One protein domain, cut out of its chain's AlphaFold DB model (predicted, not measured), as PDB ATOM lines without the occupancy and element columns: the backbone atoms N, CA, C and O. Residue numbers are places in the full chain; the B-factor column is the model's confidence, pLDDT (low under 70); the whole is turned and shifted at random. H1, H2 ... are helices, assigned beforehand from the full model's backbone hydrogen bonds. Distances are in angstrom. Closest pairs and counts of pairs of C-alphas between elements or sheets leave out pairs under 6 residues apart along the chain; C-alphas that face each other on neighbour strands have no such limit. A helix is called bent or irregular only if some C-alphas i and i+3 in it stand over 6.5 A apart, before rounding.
ATOM      1  N   ALA A 276      34.855  35.668  36.887       71.00
ATOM      2  CA  ALA A 276      35.406  34.313  36.938       71.00
ATOM      3  C   ALA A 276      35.515  33.671  35.540       71.00
ATOM      4  O   ALA A 276      36.458  32.926  35.260       71.00
ATOM      5  N   GLU A 277      34.601  34.006  34.632       67.12
ATOM      6  CA  GLU A 277      34.589  33.609  33.222       67.12
ATOM      7  C   GLU A 277      35.821  34.070  32.433       67.12
ATOM      8  O   GLU A 277      36.130  33.496  31.390       67.12
ATOM      9  N   SER A 278      36.551  35.060  32.943       69.94
ATOM     10  CA  SER A 278      37.766  35.602  32.330       69.94
ATOM     11  C   SER A 278      39.050  34.993  32.921       69.94
ATOM     12  O   SER A 278      40.160  35.443  32.639       69.94
ATOM     13  N   SER A 279      38.924  33.947  33.746       74.31
ATOM     14  CA  SER A 279      40.057  33.216  34.327       74.31
ATOM     15  C   SER A 279      40.728  32.249  33.340       74.31
ATOM     16  O   SER A 279      40.123  31.752  32.392       74.31
ATOM     17  N   TRP A 280      41.980  31.871  33.612       72.38
ATOM     18  CA  TRP A 280      42.680  30.817  32.857       72.38
ATOM     19  C   TRP A 280      41.925  29.474  32.872       72.38
ATOM     20  O   TRP A 280      41.900  28.766  31.868       72.38
ATOM     21  N   ILE A 281      41.264  29.140  33.987       72.88
ATOM     22  CA  ILE A 281      40.469  27.910  34.126       72.88
ATOM     23  C   ILE A 281      39.322  27.907  33.114       72.88
ATOM     24  O   ILE A 281      39.023  26.882  32.503       72.88
ATOM     25  N   SER A 282      38.720  29.074  32.893       74.44
ATOM     26  CA  SER A 282      37.695  29.263  31.877       74.44
ATOM     27  C   SER A 282      38.230  29.002  30.461       74.44
ATOM     28  O   SER A 282      37.589  28.291  29.689       74.44
ATOM     29  N   VAL A 283      39.446  29.466  30.145       74.31
ATOM     30  CA  VAL A 283      40.109  29.213  28.849       74.31
ATOM     31  C   VAL A 283      40.413  27.726  28.642       74.31
ATOM     32  O   VAL A 283      40.174  27.191  27.560       74.31
ATOM     33  N   VAL A 284      40.904  27.030  29.670       79.38
ATOM     34  CA  VAL A 284      41.138  25.575  29.600       79.38
ATOM     35  C   VAL A 284      39.836  24.829  29.369       79.38
ATOM     36  O   VAL A 284      39.757  23.982  28.481       79.38
ATOM     37  N   GLY A 285      38.807  25.166  30.145       79.38
ATOM     38  CA  GLY A 285      37.490  24.572  29.995       79.38
ATOM     39  C   GLY A 285      36.905  24.821  28.607       79.38
ATOM     40  O   GLY A 285      36.385  23.895  27.993       79.38
ATOM     41  N   MET A 286      37.086  26.015  28.039       82.75
ATOM     42  CA  MET A 286      36.671  26.307  26.668       82.75
ATOM     43  C   MET A 286      37.277  25.314  25.670       82.75
ATOM     44  O   MET A 286      36.533  24.754  24.871       82.75
ATOM     45  N   TRP A 287      38.590  25.065  25.722       84.31
ATOM     46  CA  TRP A 287      39.249  24.106  24.826       84.31
ATOM     47  C   TRP A 287      38.820  22.663  25.088       84.31
ATOM     48  O   TRP A 287      38.589  21.917  24.138       84.31
ATOM     49  N   PHE A 288      38.667  22.280  26.357       88.19
ATOM     50  CA  PHE A 288      38.231  20.937  26.740       88.19
ATOM     51  C   PHE A 288      36.817  20.626  26.228       88.19
ATOM     52  O   PHE A 288      36.567  19.555  25.680       88.19
ATOM     53  N   PHE A 289      35.897  21.588  26.343       87.50
ATOM     54  CA  PHE A 289      34.515  21.451  25.887       87.50
ATOM     55  C   PHE A 289      34.304  21.879  24.428       87.50
ATOM     56  O   PHE A 289      33.191  21.742  23.922       87.50
ATOM     57  N   LEU A 290      35.337  22.358  23.722       86.31
ATOM     58  CA  LEU A 290      35.214  22.881  22.358       86.31
ATOM     59  C   LEU A 290      34.558  21.884  21.388       86.31
ATOM     60  O   LEU A 290      33.608  22.290  20.722       86.31
ATOM     61  N   PRO A 291      34.951  20.593  21.317       91.12
ATOM     62  CA  PRO A 291      34.318  19.653  20.387       91.12
ATOM     63  C   PRO A 291      32.815  19.487  20.647       91.12
ATOM     64  O   PRO A 291      32.013  19.467  19.712       91.12
ATOM     65  N   LEU A 292      32.423  19.429  21.924       91.00
ATOM     66  CA  LEU A 292      31.025  19.328  22.327       91.00
ATOM     67  C   LEU A 292      30.261  20.624  22.027       91.00
ATOM     68  O   LEU A 292      29.144  20.568  21.520       91.00
ATOM     69  N   ASN A 293      30.867  21.783  22.290       89.94
ATOM     70  CA  ASN A 293      30.281  23.093  22.012       89.94
ATOM     71  C   ASN A 293      30.074  23.321  20.512       89.94
ATOM     72  O   ASN A 293      29.056  23.893  20.130       89.94
ATOM     73  N   LEU A 294      30.994  22.846  19.666       90.12
ATOM     74  CA  LEU A 294      30.844  22.887  18.211       90.12
ATOM     75  C   LEU A 294      29.668  22.013  17.764       90.12
ATOM     76  O   LEU A 294      28.775  22.506  17.079       90.12
ATOM     77  N   LEU A 295      29.605  20.753  18.209       92.62
ATOM     78  CA  LEU A 295      28.492  19.853  17.880       92.62
ATOM     79  C   LEU A 295      27.143  20.425  18.339       92.62
ATOM     80  O   LEU A 295      26.179  20.467  17.575       92.62
ATOM     81  N   GLN A 296      27.083  20.903  19.581       92.50
ATOM     82  CA  GLN A 296      25.889  21.527  20.136       92.50
ATOM     83  C   GLN A 296      25.523  22.806  19.385       92.50
ATOM     84  O   GLN A 296      24.348  23.019  19.117       92.50
ATOM     85  N   GLY A 297      26.495  23.634  18.998       91.94
ATOM     86  CA  GLY A 297      26.214  24.859  18.260       91.94
ATOM     87  C   GLY A 297      25.713  24.609  16.835       91.94
ATOM     88  O   GLY A 297      24.844  25.348  16.381       91.94
ATOM     89  N   VAL A 298      26.123  23.517  16.169       94.56
ATOM     90  CA  VAL A 298      25.463  23.082  14.920       94.56
ATOM     91  C   VAL A 298      23.981  22.796  15.168       94.56
ATOM     92  O   VAL A 298      23.124  23.319  14.459       94.56
ATOM     93  N   LEU A 299      23.661  22.012  16.203       94.81
ATOM     94  CA  LEU A 299      22.271  21.693  16.548       94.81
ATOM     95  C   LEU A 299      21.470  22.946  16.915       94.81
ATOM     96  O   LEU A 299      20.335  23.095  16.472       94.81
ATOM     97  N   GLY A 300      22.066  23.866  17.677       92.44
ATOM     98  CA  GLY A 300      21.455  25.146  18.022       92.44
ATOM     99  C   GLY A 300      21.142  25.987  16.788       92.44
ATOM    100  O   GLY A 300      20.058  26.555  16.698       92.44
ATOM    101  N   GLY A 301      22.064  26.052  15.824       91.56
ATOM    102  CA  GLY A 301      21.903  26.894  14.638       91.56
ATOM    103  C   GLY A 301      20.875  26.353  13.645       91.56
ATOM    104  O   GLY A 301      20.274  27.120  12.897       91.56
ATOM    105  N   LEU A 302      20.639  25.038  13.659       93.88
ATOM    106  CA  LEU A 302      19.671  24.370  12.785       93.88
ATOM    107  C   LEU A 302      18.293  24.184  13.443       93.88
ATOM    108  O   LEU A 302      17.286  24.108  12.739       93.88
ATOM    109  N   VAL A 303      18.218  24.122  14.778       93.81
ATOM    110  CA  VAL A 303      16.986  23.814  15.522       93.81
ATOM    111  C   VAL A 303      16.625  24.949  16.481       93.81
ATOM    112  O   VAL A 303      17.203  25.110  17.554       93.81
ATOM    113  N   GLY A 304      15.579  25.704  16.135       87.31
ATOM    114  CA  GLY A 304      15.180  26.911  16.870       87.31
ATOM    115  C   GLY A 304      14.825  26.722  18.352       87.31
ATOM    116  O   GLY A 304      15.046  27.627  19.152       87.31
ATOM    117  N   SER A 305      14.304  25.558  18.752       86.94
ATOM    118  CA  SER A 305      14.042  25.260  20.170       86.94
ATOM    119  C   SER A 305      15.331  25.066  20.975       86.94
ATOM    120  O   SER A 305      15.388  25.461  22.138       86.94
ATOM    121  N   VAL A 306      16.371  24.501  20.353       90.69
ATOM    122  CA  VAL A 306      17.696  24.312  20.958       90.69
ATOM    123  C   VAL A 306      18.401  25.660  21.098       90.69
ATOM    124  O   VAL A 306      18.928  25.957  22.169       90.69
ATOM    125  N   TYR A 307      18.324  26.514  20.070       88.94
ATOM    126  CA  TYR A 307      18.774  27.908  20.150       88.94
ATOM    127  C   TYR A 307      18.165  28.643  21.346       88.94
ATOM    128  O   TYR A 307      18.897  29.227  22.144       88.94
ATOM    129  N   ARG A 308      16.835  28.566  21.505       84.56
ATOM    130  CA  ARG A 308      16.130  29.228  22.610       84.56
ATOM    131  C   ARG A 308      16.660  28.760  23.966       84.56
ATOM    132  O   ARG A 308      17.007  29.584  24.798       84.56
ATOM    133  N   HIS A 309      16.819  27.449  24.145       86.44
ATOM    134  CA  HIS A 309      17.367  26.892  25.379       86.44
ATOM    135  C   HIS A 309      18.798  27.375  25.669       86.44
ATOM    136  O   HIS A 309      19.126  27.696  26.812       86.44
ATOM    137  N   PHE A 310      19.659  27.465  24.651       87.12
ATOM    138  CA  PHE A 310      21.009  28.005  24.827       87.12
ATOM    139  C   PHE A 310      20.996  29.488  25.187       87.12
ATOM    140  O   PHE A 310      21.756  29.882  26.068       87.12
ATOM    141  N   SER A 311      20.120  30.272  24.561       81.44
ATOM    142  CA  SER A 311      19.926  31.687  24.885       81.44
ATOM    143  C   SER A 311      19.483  31.867  26.343       81.44
ATOM    144  O   SER A 311      20.144  32.572  27.105       81.44
ATOM    145  N   ASP A 312      18.468  31.117  26.785       79.00
ATOM    146  CA  ASP A 312      17.981  31.130  28.173       79.00
ATOM    147  C   ASP A 312      19.072  30.713  29.172       79.00
ATOM    148  O   ASP A 312      19.188  31.272  30.263       79.00
ATOM    149  N   THR A 313      19.921  29.755  28.792       81.94
ATOM    150  CA  THR A 313      21.036  29.297  29.634       81.94
ATOM    151  C   THR A 313      22.100  30.384  29.798       81.94
ATOM    152  O   THR A 313      22.593  30.588  30.907       81.94
ATOM    153  N   VAL A 314      22.451  31.099  28.721       79.75
ATOM    154  CA  VAL A 314      23.376  32.248  28.777       79.75
ATOM    155  C   VAL A 314      22.789  33.354  29.657       79.75
ATOM    156  O   VAL A 314      23.484  33.874  30.529       79.75
ATOM    157  N   MET A 315      21.502  33.670  29.482       70.88
ATOM    158  CA  MET A 315      20.780  34.654  30.297       70.88
ATOM    159  C   MET A 315      20.841  34.312  31.785       70.88
ATOM    160  O   MET A 315      21.199  35.148  32.616       70.88
ATOM    161  N   PHE A 316      20.506  33.067  32.118       74.69
ATOM    162  CA  PHE A 316      20.505  32.580  33.488       74.69
ATOM    163  C   PHE A 316      21.907  32.649  34.106       74.69
ATOM    164  O   PHE A 316      22.073  33.174  35.206       74.69
ATOM    165  N   ALA A 317      22.931  32.217  33.371       74.38
ATOM    166  CA  ALA A 317      24.325  32.279  33.801       74.38
ATOM    167  C   ALA A 317      24.771  33.698  34.164       74.38
ATOM    168  O   ALA A 317      25.412  33.920  35.188       74.38
ATOM    169  N   ILE A 318      24.391  34.672  33.345       69.81
ATOM    170  CA  ILE A 318      24.758  36.070  33.560       69.81
ATOM    171  C   ILE A 318      23.985  36.664  34.732       69.81
ATOM    172  O   ILE A 318      24.566  37.385  35.539       69.81
ATOM    173  N   SER A 319      22.712  36.293  34.896       68.06
ATOM    174  CA  SER A 319      21.917  36.698  36.062       68.06
ATOM    175  C   SER A 319      22.492  36.194  37.393       68.06
ATOM    176  O   SER A 319      22.251  36.804  38.432       68.06
ATOM    177  N   MET A 320      23.298  35.128  37.360       71.62
ATOM    178  CA  MET A 320      24.010  34.578  38.517       71.62
ATOM    179  C   MET A 320      25.413  35.175  38.732       71.62
ATOM    180  O   MET A 320      26.163  34.664  39.560       71.62
ATOM    181  N   GLY A 321      25.789  36.238  38.013       73.75
ATOM    182  CA  GLY A 321      27.075  36.917  38.214       73.75
ATOM    183  C   GLY A 321      28.252  36.280  37.472       73.75
ATOM    184  O   GLY A 321      29.363  36.272  37.992       73.75
ATOM    185  N   SER A 322      28.009  35.758  36.266       73.62
ATOM    186  CA  SER A 322      29.044  35.277  35.335       73.62
ATOM    187  C   SER A 322      29.954  34.169  35.905       73.62
ATOM    188  O   SER A 322      31.132  34.377  36.193       73.62
ATOM    189  N   PRO A 323      29.426  32.945  36.079       81.25
ATOM    190  CA  PRO A 323      30.196  31.825  36.612       81.25
ATOM    191  C   PRO A 323      31.292  31.349  35.643       81.25
ATOM    192  O   PRO A 323      31.231  31.591  34.440       81.25
ATOM    193  N   LEU A 324      32.256  30.568  36.149       80.06
ATOM    194  CA  LEU A 324      33.397  30.021  35.385       80.06
ATOM    195  C   LEU A 324      33.016  29.357  34.049       80.06
ATOM    196  O   LEU A 324      33.741  29.474  33.066       80.06
ATOM    197  N   TRP A 325      31.886  28.652  34.010       80.75
ATOM    198  CA  TRP A 325      31.417  27.920  32.829       80.75
ATOM    199  C   TRP A 325      30.721  28.808  31.788       80.75
ATOM    200  O   TRP A 325      30.434  28.337  30.683       80.75
ATOM    201  N   LEU A 326      30.457  30.085  32.099       81.62
ATOM    202  CA  LEU A 326      29.800  31.019  31.185       81.62
ATOM    203  C   LEU A 326      30.560  31.128  29.865       81.62
ATOM    204  O   LEU A 326      29.926  31.120  28.815       81.62
ATOM    205  N   ALA A 327      31.894  31.176  29.886       79.19
ATOM    206  CA  ALA A 327      32.665  31.316  28.654       79.19
ATOM    207  C   ALA A 327      32.418  30.157  27.679       79.19
ATOM    208  O   ALA A 327      32.304  30.367  26.476       79.19
ATOM    209  N   TRP A 328      32.279  28.930  28.179       83.38
ATOM    210  CA  TRP A 328      32.122  27.742  27.335       83.38
ATOM    211  C   TRP A 328      30.735  27.752  26.689       83.38
ATOM    212  O   TRP A 328      30.578  27.453  25.505       83.38
ATOM    213  N   ILE A 329      29.732  28.187  27.456       83.06
ATOM    214  CA  ILE A 329      28.364  28.374  26.976       83.06
ATOM    215  C   ILE A 329      28.264  29.562  26.009       83.06
ATOM    216  O   ILE A 329      27.543  29.473  25.016       83.06
ATOM    217  N   ALA A 330      29.019  30.636  26.243       80.94
ATOM    218  CA  ALA A 330      29.090  31.789  25.354       80.94
ATOM    219  C   ALA A 330      29.680  31.405  23.989       80.94
ATOM    220  O   ALA A 330      29.133  31.796  22.963       80.94
ATOM    221  N   TRP A 331      30.721  30.566  23.951       82.06
ATOM    222  CA  TRP A 331      31.271  30.033  22.699       82.06
ATOM    223  C   TRP A 331      30.293  29.121  21.959       82.06
ATOM    224  O   TRP A 331      30.140  29.242  20.743       82.06
ATOM    225  N   ARG A 332      29.574  28.250  22.678       88.75
ATOM    226  CA  ARG A 332      28.483  27.450  22.101       88.75
ATOM    227  C   ARG A 332      27.401  28.334  21.479       88.75
ATOM    228  O   ARG A 332      26.927  28.043  20.381       88.75
ATOM    229  N   TYR A 333      27.016  29.408  22.164       84.12
ATOM    230  CA  TYR A 333      26.038  30.374  21.668       84.12
ATOM    231  C   TYR A 333      26.565  31.155  20.454       84.12
ATOM    232  O   TYR A 333      25.879  31.248  19.442       84.12
ATOM    233  N   ALA A 334      27.813  31.625  20.485       83.19
ATOM    234  CA  ALA A 334      28.441  32.304  19.353       83.19
ATOM    235  C   ALA A 334      28.512  31.405  18.108       83.19
ATOM    236  O   ALA A 334      28.179  31.835  17.005       83.19
ATOM    237  N   PHE A 335      28.880  30.133  18.284       88.44
ATOM    238  CA  PHE A 335      28.899  29.170  17.187       88.44
ATOM    239  C   PHE A 335      27.488  28.837  16.683       88.44
ATOM    240  O   PHE A 335      27.272  28.736  15.480       88.44
ATOM    241  N   THR A 336      26.508  28.759  17.588       91.12
ATOM    242  CA  THR A 336      25.086  28.639  17.237       91.12
ATOM    243  C   THR A 336      24.638  29.769  16.310       91.12
ATOM    244  O   THR A 336      24.022  29.506  15.278       91.12
ATOM    245  N   LEU A 337      24.979  31.017  16.645       85.62
ATOM    246  CA  LEU A 337      24.659  32.187  15.826       85.62
ATOM    247  C   LEU A 337      25.355  32.153  14.468       85.62
ATOM    248  O   LEU A 337      24.740  32.496  13.463       85.62
ATOM    249  N   LEU A 338      26.615  31.715  14.420       86.81
ATOM    250  CA  LEU A 338      27.351  31.562  13.167       86.81
ATOM    251  C   LEU A 338      26.678  30.534  12.246       86.81
ATOM    252  O   LEU A 338      26.468  30.808  11.066       86.81
ATOM    253  N   VAL A 339      26.304  29.370  12.781       91.94
ATOM    254  CA  VAL A 339      25.607  28.333  12.009       91.94
ATOM    255  C   VAL A 339      24.232  28.826  11.563       91.94
ATOM    256  O   VAL A 339      23.885  28.659  10.397       91.94
ATOM    257  N   ALA A 340      23.471  29.482  12.445       87.62
ATOM    258  CA  ALA A 340      22.180  30.071  12.100       87.62
ATOM    259  C   ALA A 340      22.313  31.139  11.004       87.62
ATOM    260  O   ALA A 340      21.488  31.185  10.093       87.62
ATOM    261  N   LEU A 341      23.359  31.966  11.052       86.50
ATOM    262  CA  LEU A 341      23.636  32.984  10.040       86.50
ATOM    263  C   LEU A 341      23.855  32.335   8.674       86.50
ATOM    264  O   LEU A 341      23.198  32.705   7.704       86.50
ATOM    265  N   VAL A 342      24.738  31.335   8.609       89.06
ATOM    266  CA  VAL A 342      25.040  30.608   7.368       89.06
ATOM    267  C   VAL A 342      23.804  29.866   6.848       89.06
ATOM    268  O   VAL A 342      23.507  29.935   5.658       89.06
ATOM    269  N   ALA A 343      23.044  29.210   7.728       89.94
ATOM    270  CA  ALA A 343      21.838  28.466   7.364       89.94
ATOM    271  C   ALA A 343      20.701  29.368   6.848       89.94
ATOM    272  O   ALA A 343      19.887  28.929   6.039       89.94
ATOM    273  N   ASN A 344      20.653  30.630   7.283       85.06
ATOM    274  CA  ASN A 344      19.644  31.606   6.878       85.06
ATOM    275  C   ASN A 344      20.224  32.630   5.895       85.06
ATOM    276  O   ASN A 344      20.098  33.831   6.105       85.06
ATOM    277  N   SER A 345      20.860  32.180   4.813       80.31
ATOM    278  CA  SER A 345      21.291  33.039   3.691       80.31
ATOM    279  C   SER A 345      22.411  34.047   4.000       80.31
ATOM    280  O   SER A 345      22.644  34.952   3.205       80.31
ATOM    281  N   GLY A 346      23.103  33.937   5.137       72.31
ATOM    282  CA  GLY A 346      24.281  34.754   5.458       72.31
ATOM    283  C   GLY A 346      24.008  36.230   5.772       72.31
ATOM    284  O   GLY A 346      24.944  36.967   6.075       72.31
ATOM    285  N   SER A 347      22.753  36.688   5.731       79.00
ATOM    286  CA  SER A 347      22.398  38.072   6.054       79.00
ATOM    287  C   SER A 347      22.100  38.243   7.546       79.00
ATOM    288  O   SER A 347      21.433  37.433   8.188       79.00
ATOM    289  N   ARG A 348      22.557  39.358   8.125       67.44
ATOM    290  CA  ARG A 348      22.243  39.701   9.523       67.44
ATOM    291  C   ARG A 348      20.743  39.935   9.719       67.44
ATOM    292  O   ARG A 348      20.216  39.633  10.784       67.44
ATOM    293  N   LEU A 349      20.050  40.430   8.689       68.06
ATOM    294  CA  LEU A 349      18.602  40.638   8.731       68.06
ATOM    295  C   LEU A 349      17.839  39.309   8.714       68.06
ATOM    296  O   LEU A 349      16.853  39.161   9.431       68.06
ATOM    297  N   SER A 350      18.281  38.334   7.920       72.25
ATOM    298  CA  SER A 350      17.652  37.011   7.889       72.25
ATOM    299  C   SER A 350      17.939  36.219   9.163       72.25
ATOM    300  O   SER A 350      17.017  35.592   9.682       72.25
ATOM    301  N   LEU A 351      19.153  36.320   9.723       78.06
ATOM    302  CA  LEU A 351      19.450  35.819  11.069       78.06
ATOM    303  C   LEU A 351      18.489  36.434  12.093       78.06
ATOM    304  O   LEU A 351      17.820  35.701  12.808       78.06
ATOM    305  N   PHE A 352      18.338  37.759  12.094       72.75
ATOM    306  CA  PHE A 352      17.425  38.455  13.002       72.75
ATOM    307  C   PHE A 352      15.969  37.973  12.872       72.75
ATOM    308  O   PHE A 352      15.291  37.716  13.869       72.75
ATOM    309  N   MET A 353      15.468  37.819  11.644       75.44
ATOM    310  CA  MET A 353      14.113  37.309  11.410       75.44
ATOM    311  C   MET A 353      13.958  35.858  11.880       75.44
ATOM    312  O   MET A 353      12.910  35.495  12.421       75.44
ATOM    313  N   TRP A 354      14.996  35.038  11.703       83.12
ATOM    314  CA  TRP A 354      15.039  33.672  12.205       83.12
ATOM    315  C   TRP A 354      15.017  33.644  13.735       83.12
ATOM    316  O   TRP A 354      14.143  32.990  14.294       83.12
ATOM    317  N   GLU A 355      15.870  34.415  14.413       78.25
ATOM    318  CA  GLU A 355      15.902  34.527  15.879       78.25
ATOM    319  C   GLU A 355      14.557  34.994  16.444       78.25
ATOM    320  O   GLU A 355      14.024  34.427  17.397       78.25
ATOM    321  N   ARG A 356      13.939  35.995  15.811       73.31
ATOM    322  CA  ARG A 356      12.608  36.477  16.196       73.31
ATOM    323  C   ARG A 356      11.552  35.381  16.076       73.31
ATOM    324  O   ARG A 356      10.699  35.233  16.954       73.31
ATOM    325  N   LYS A 357      11.596  34.607  14.991       79.06
ATOM    326  CA  LYS A 357      10.689  33.479  14.759       79.06
ATOM    327  C   LYS A 357      10.927  32.362  15.778       79.06
ATOM    328  O   LYS A 357       9.961  31.825  16.322       79.06
ATOM    329  N   THR A 358      12.183  32.024  16.071       79.56
ATOM    330  CA  THR A 358      12.547  30.966  17.027       79.56
ATOM    331  C   THR A 358      12.278  31.365  18.473       79.56
ATOM    332  O   THR A 358      11.939  30.492  19.268       79.56
ATOM    333  N   SER A 359      12.283  32.652  18.812       72.88
ATOM    334  CA  SER A 359      11.901  33.185  20.131       72.88
ATOM    335  C   SER A 359      10.396  33.449  20.292       72.88
ATOM    336  O   SER A 359       9.958  33.952  21.324       72.88
ATOM    337  N   GLY A 360       9.568  33.077  19.308       66.88
ATOM    338  CA  GLY A 360       8.108  33.189  19.405       66.88
ATOM    339  C   GLY A 360       7.570  34.616  19.259       66.88
ATOM    340  O   GLY A 360       6.485  34.905  19.753       66.88
ATOM    341  N   GLY A 361       8.315  35.509  18.598       52.16
ATOM    342  CA  GLY A 361       7.890  36.885  18.333       52.16
ATOM    343  C   GLY A 361       7.898  37.818  19.549       52.16
ATOM    344  O   GLY A 361       7.408  38.937  19.423       52.16
ATOM    345  N   GLY A 362       8.439  37.379  20.691       49.09
ATOM    346  CA  GLY A 362       8.613  38.212  21.882       49.09
ATOM    347  C   GLY A 362       9.682  39.297  21.706       49.09
ATOM    348  O   GLY A 362      10.559  39.185  20.854       49.09
ATOM    349  N   ASP A 363       9.621  40.336  22.543       42.78
ATOM    350  CA  ASP A 363      10.496  41.524  22.511       42.78
ATOM    351  C   ASP A 363      11.957  41.269  22.957       42.78
ATOM    352  O   ASP A 363      12.740  42.206  23.117       42.78
TER     353      ASP A 363
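This is residues 276 to 363 of the 510 residues of the protein "Hypothetical protein" of Polarella glacialis (UniProt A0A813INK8). The long bent helix H1 packs on H3, the helix at the middle of the domain: arm H1b crosses H3 closely, while arm H1a packs on the first part of H3 at one end of the longest axis. H2 and H3 form a helical hairpin, H1b and H2 meet at a corner as a V, and H4 lies across the opposite end, close to that corner. The printed part has 88 residues, with four named helices in the order H1, H2, H3, H4 and no named strand; the class is all helix. The helix packing is mostly crossed, 1 of 5 touching pairs being at a shallow tilt. The whole is compact, with a radius of gyration of the C-alphas of 13.3 A and spans of 36 by 26 by 19 A.

H1, residues 280 to 302, was assigned as one helix by its hydrogen bonds, but it is bent: C-alphas 288 and 291 are 7.6 A apart. Its arms are H1a, residues 280 to 288, 12.4 A long from C-alpha 280 at (42.680, 30.817, 32.857), and H1b, residues 291 to 302, 17.2 A long. H2, residues 304 to 319, measures 22.6 A. H3, residues 326 to 343, measures 25.2 A and begins at C-alpha 326 at (29.800, 31.019, 31.185). H4, residues 348 to 358, measures 15.1 A and ends at C-alpha 358 at (12.547, 30.966, 17.027).

The lines of H1a and H1b stand at 71 degrees, only just about perpendicular. H1b touches H3 with 35 pairs of C-alphas within 8 A, the closest being Gly 297 and Thr 336 at 4.1 A; the tilt is steep, 43 degrees, the same way. H1a touches residues 327 to 331 of H3, with the closest C-alphas, Met 286 and Trp 328, 4.8 A apart. H2 and H3 are a hairpin at a shallow tilt of 30 degrees, opposite ways; their closest C-alphas are Ala 317 and Leu 326, 6.2 A apart. H1b and H2 touch only at the corner, where the C-alphas of Gly 300 and Tyr 307 are closest at 4.4 A. H4 touches H2, about perpendicular at 88 degrees, with the C-alphas of Gly 304 and Thr 358 closest at 4.8 A. H4 also touches H3, only just about perpendicular at 71 degrees, with the C-alphas of Leu 341 and Leu 351 closest at 5.2 A. H1a is apart from H2 and H4, and H1b is apart from H4. In H1a, H1b, H2, H3 and H4, every O i to N i+4 pair is within hydrogen-bond range.

The two C-alphas farthest apart, those of Trp 280 and Gly 361, are 38.2 A apart. The printed part has no cut and no long link: H1 to H2 and H3 to H4 are tight, and H2 to H3 is short. The mean pLDDT of the printed part is 80.6; it is under 70 at residues 277 to 278, 318 to 319, 348 to 349 and 360 to 363.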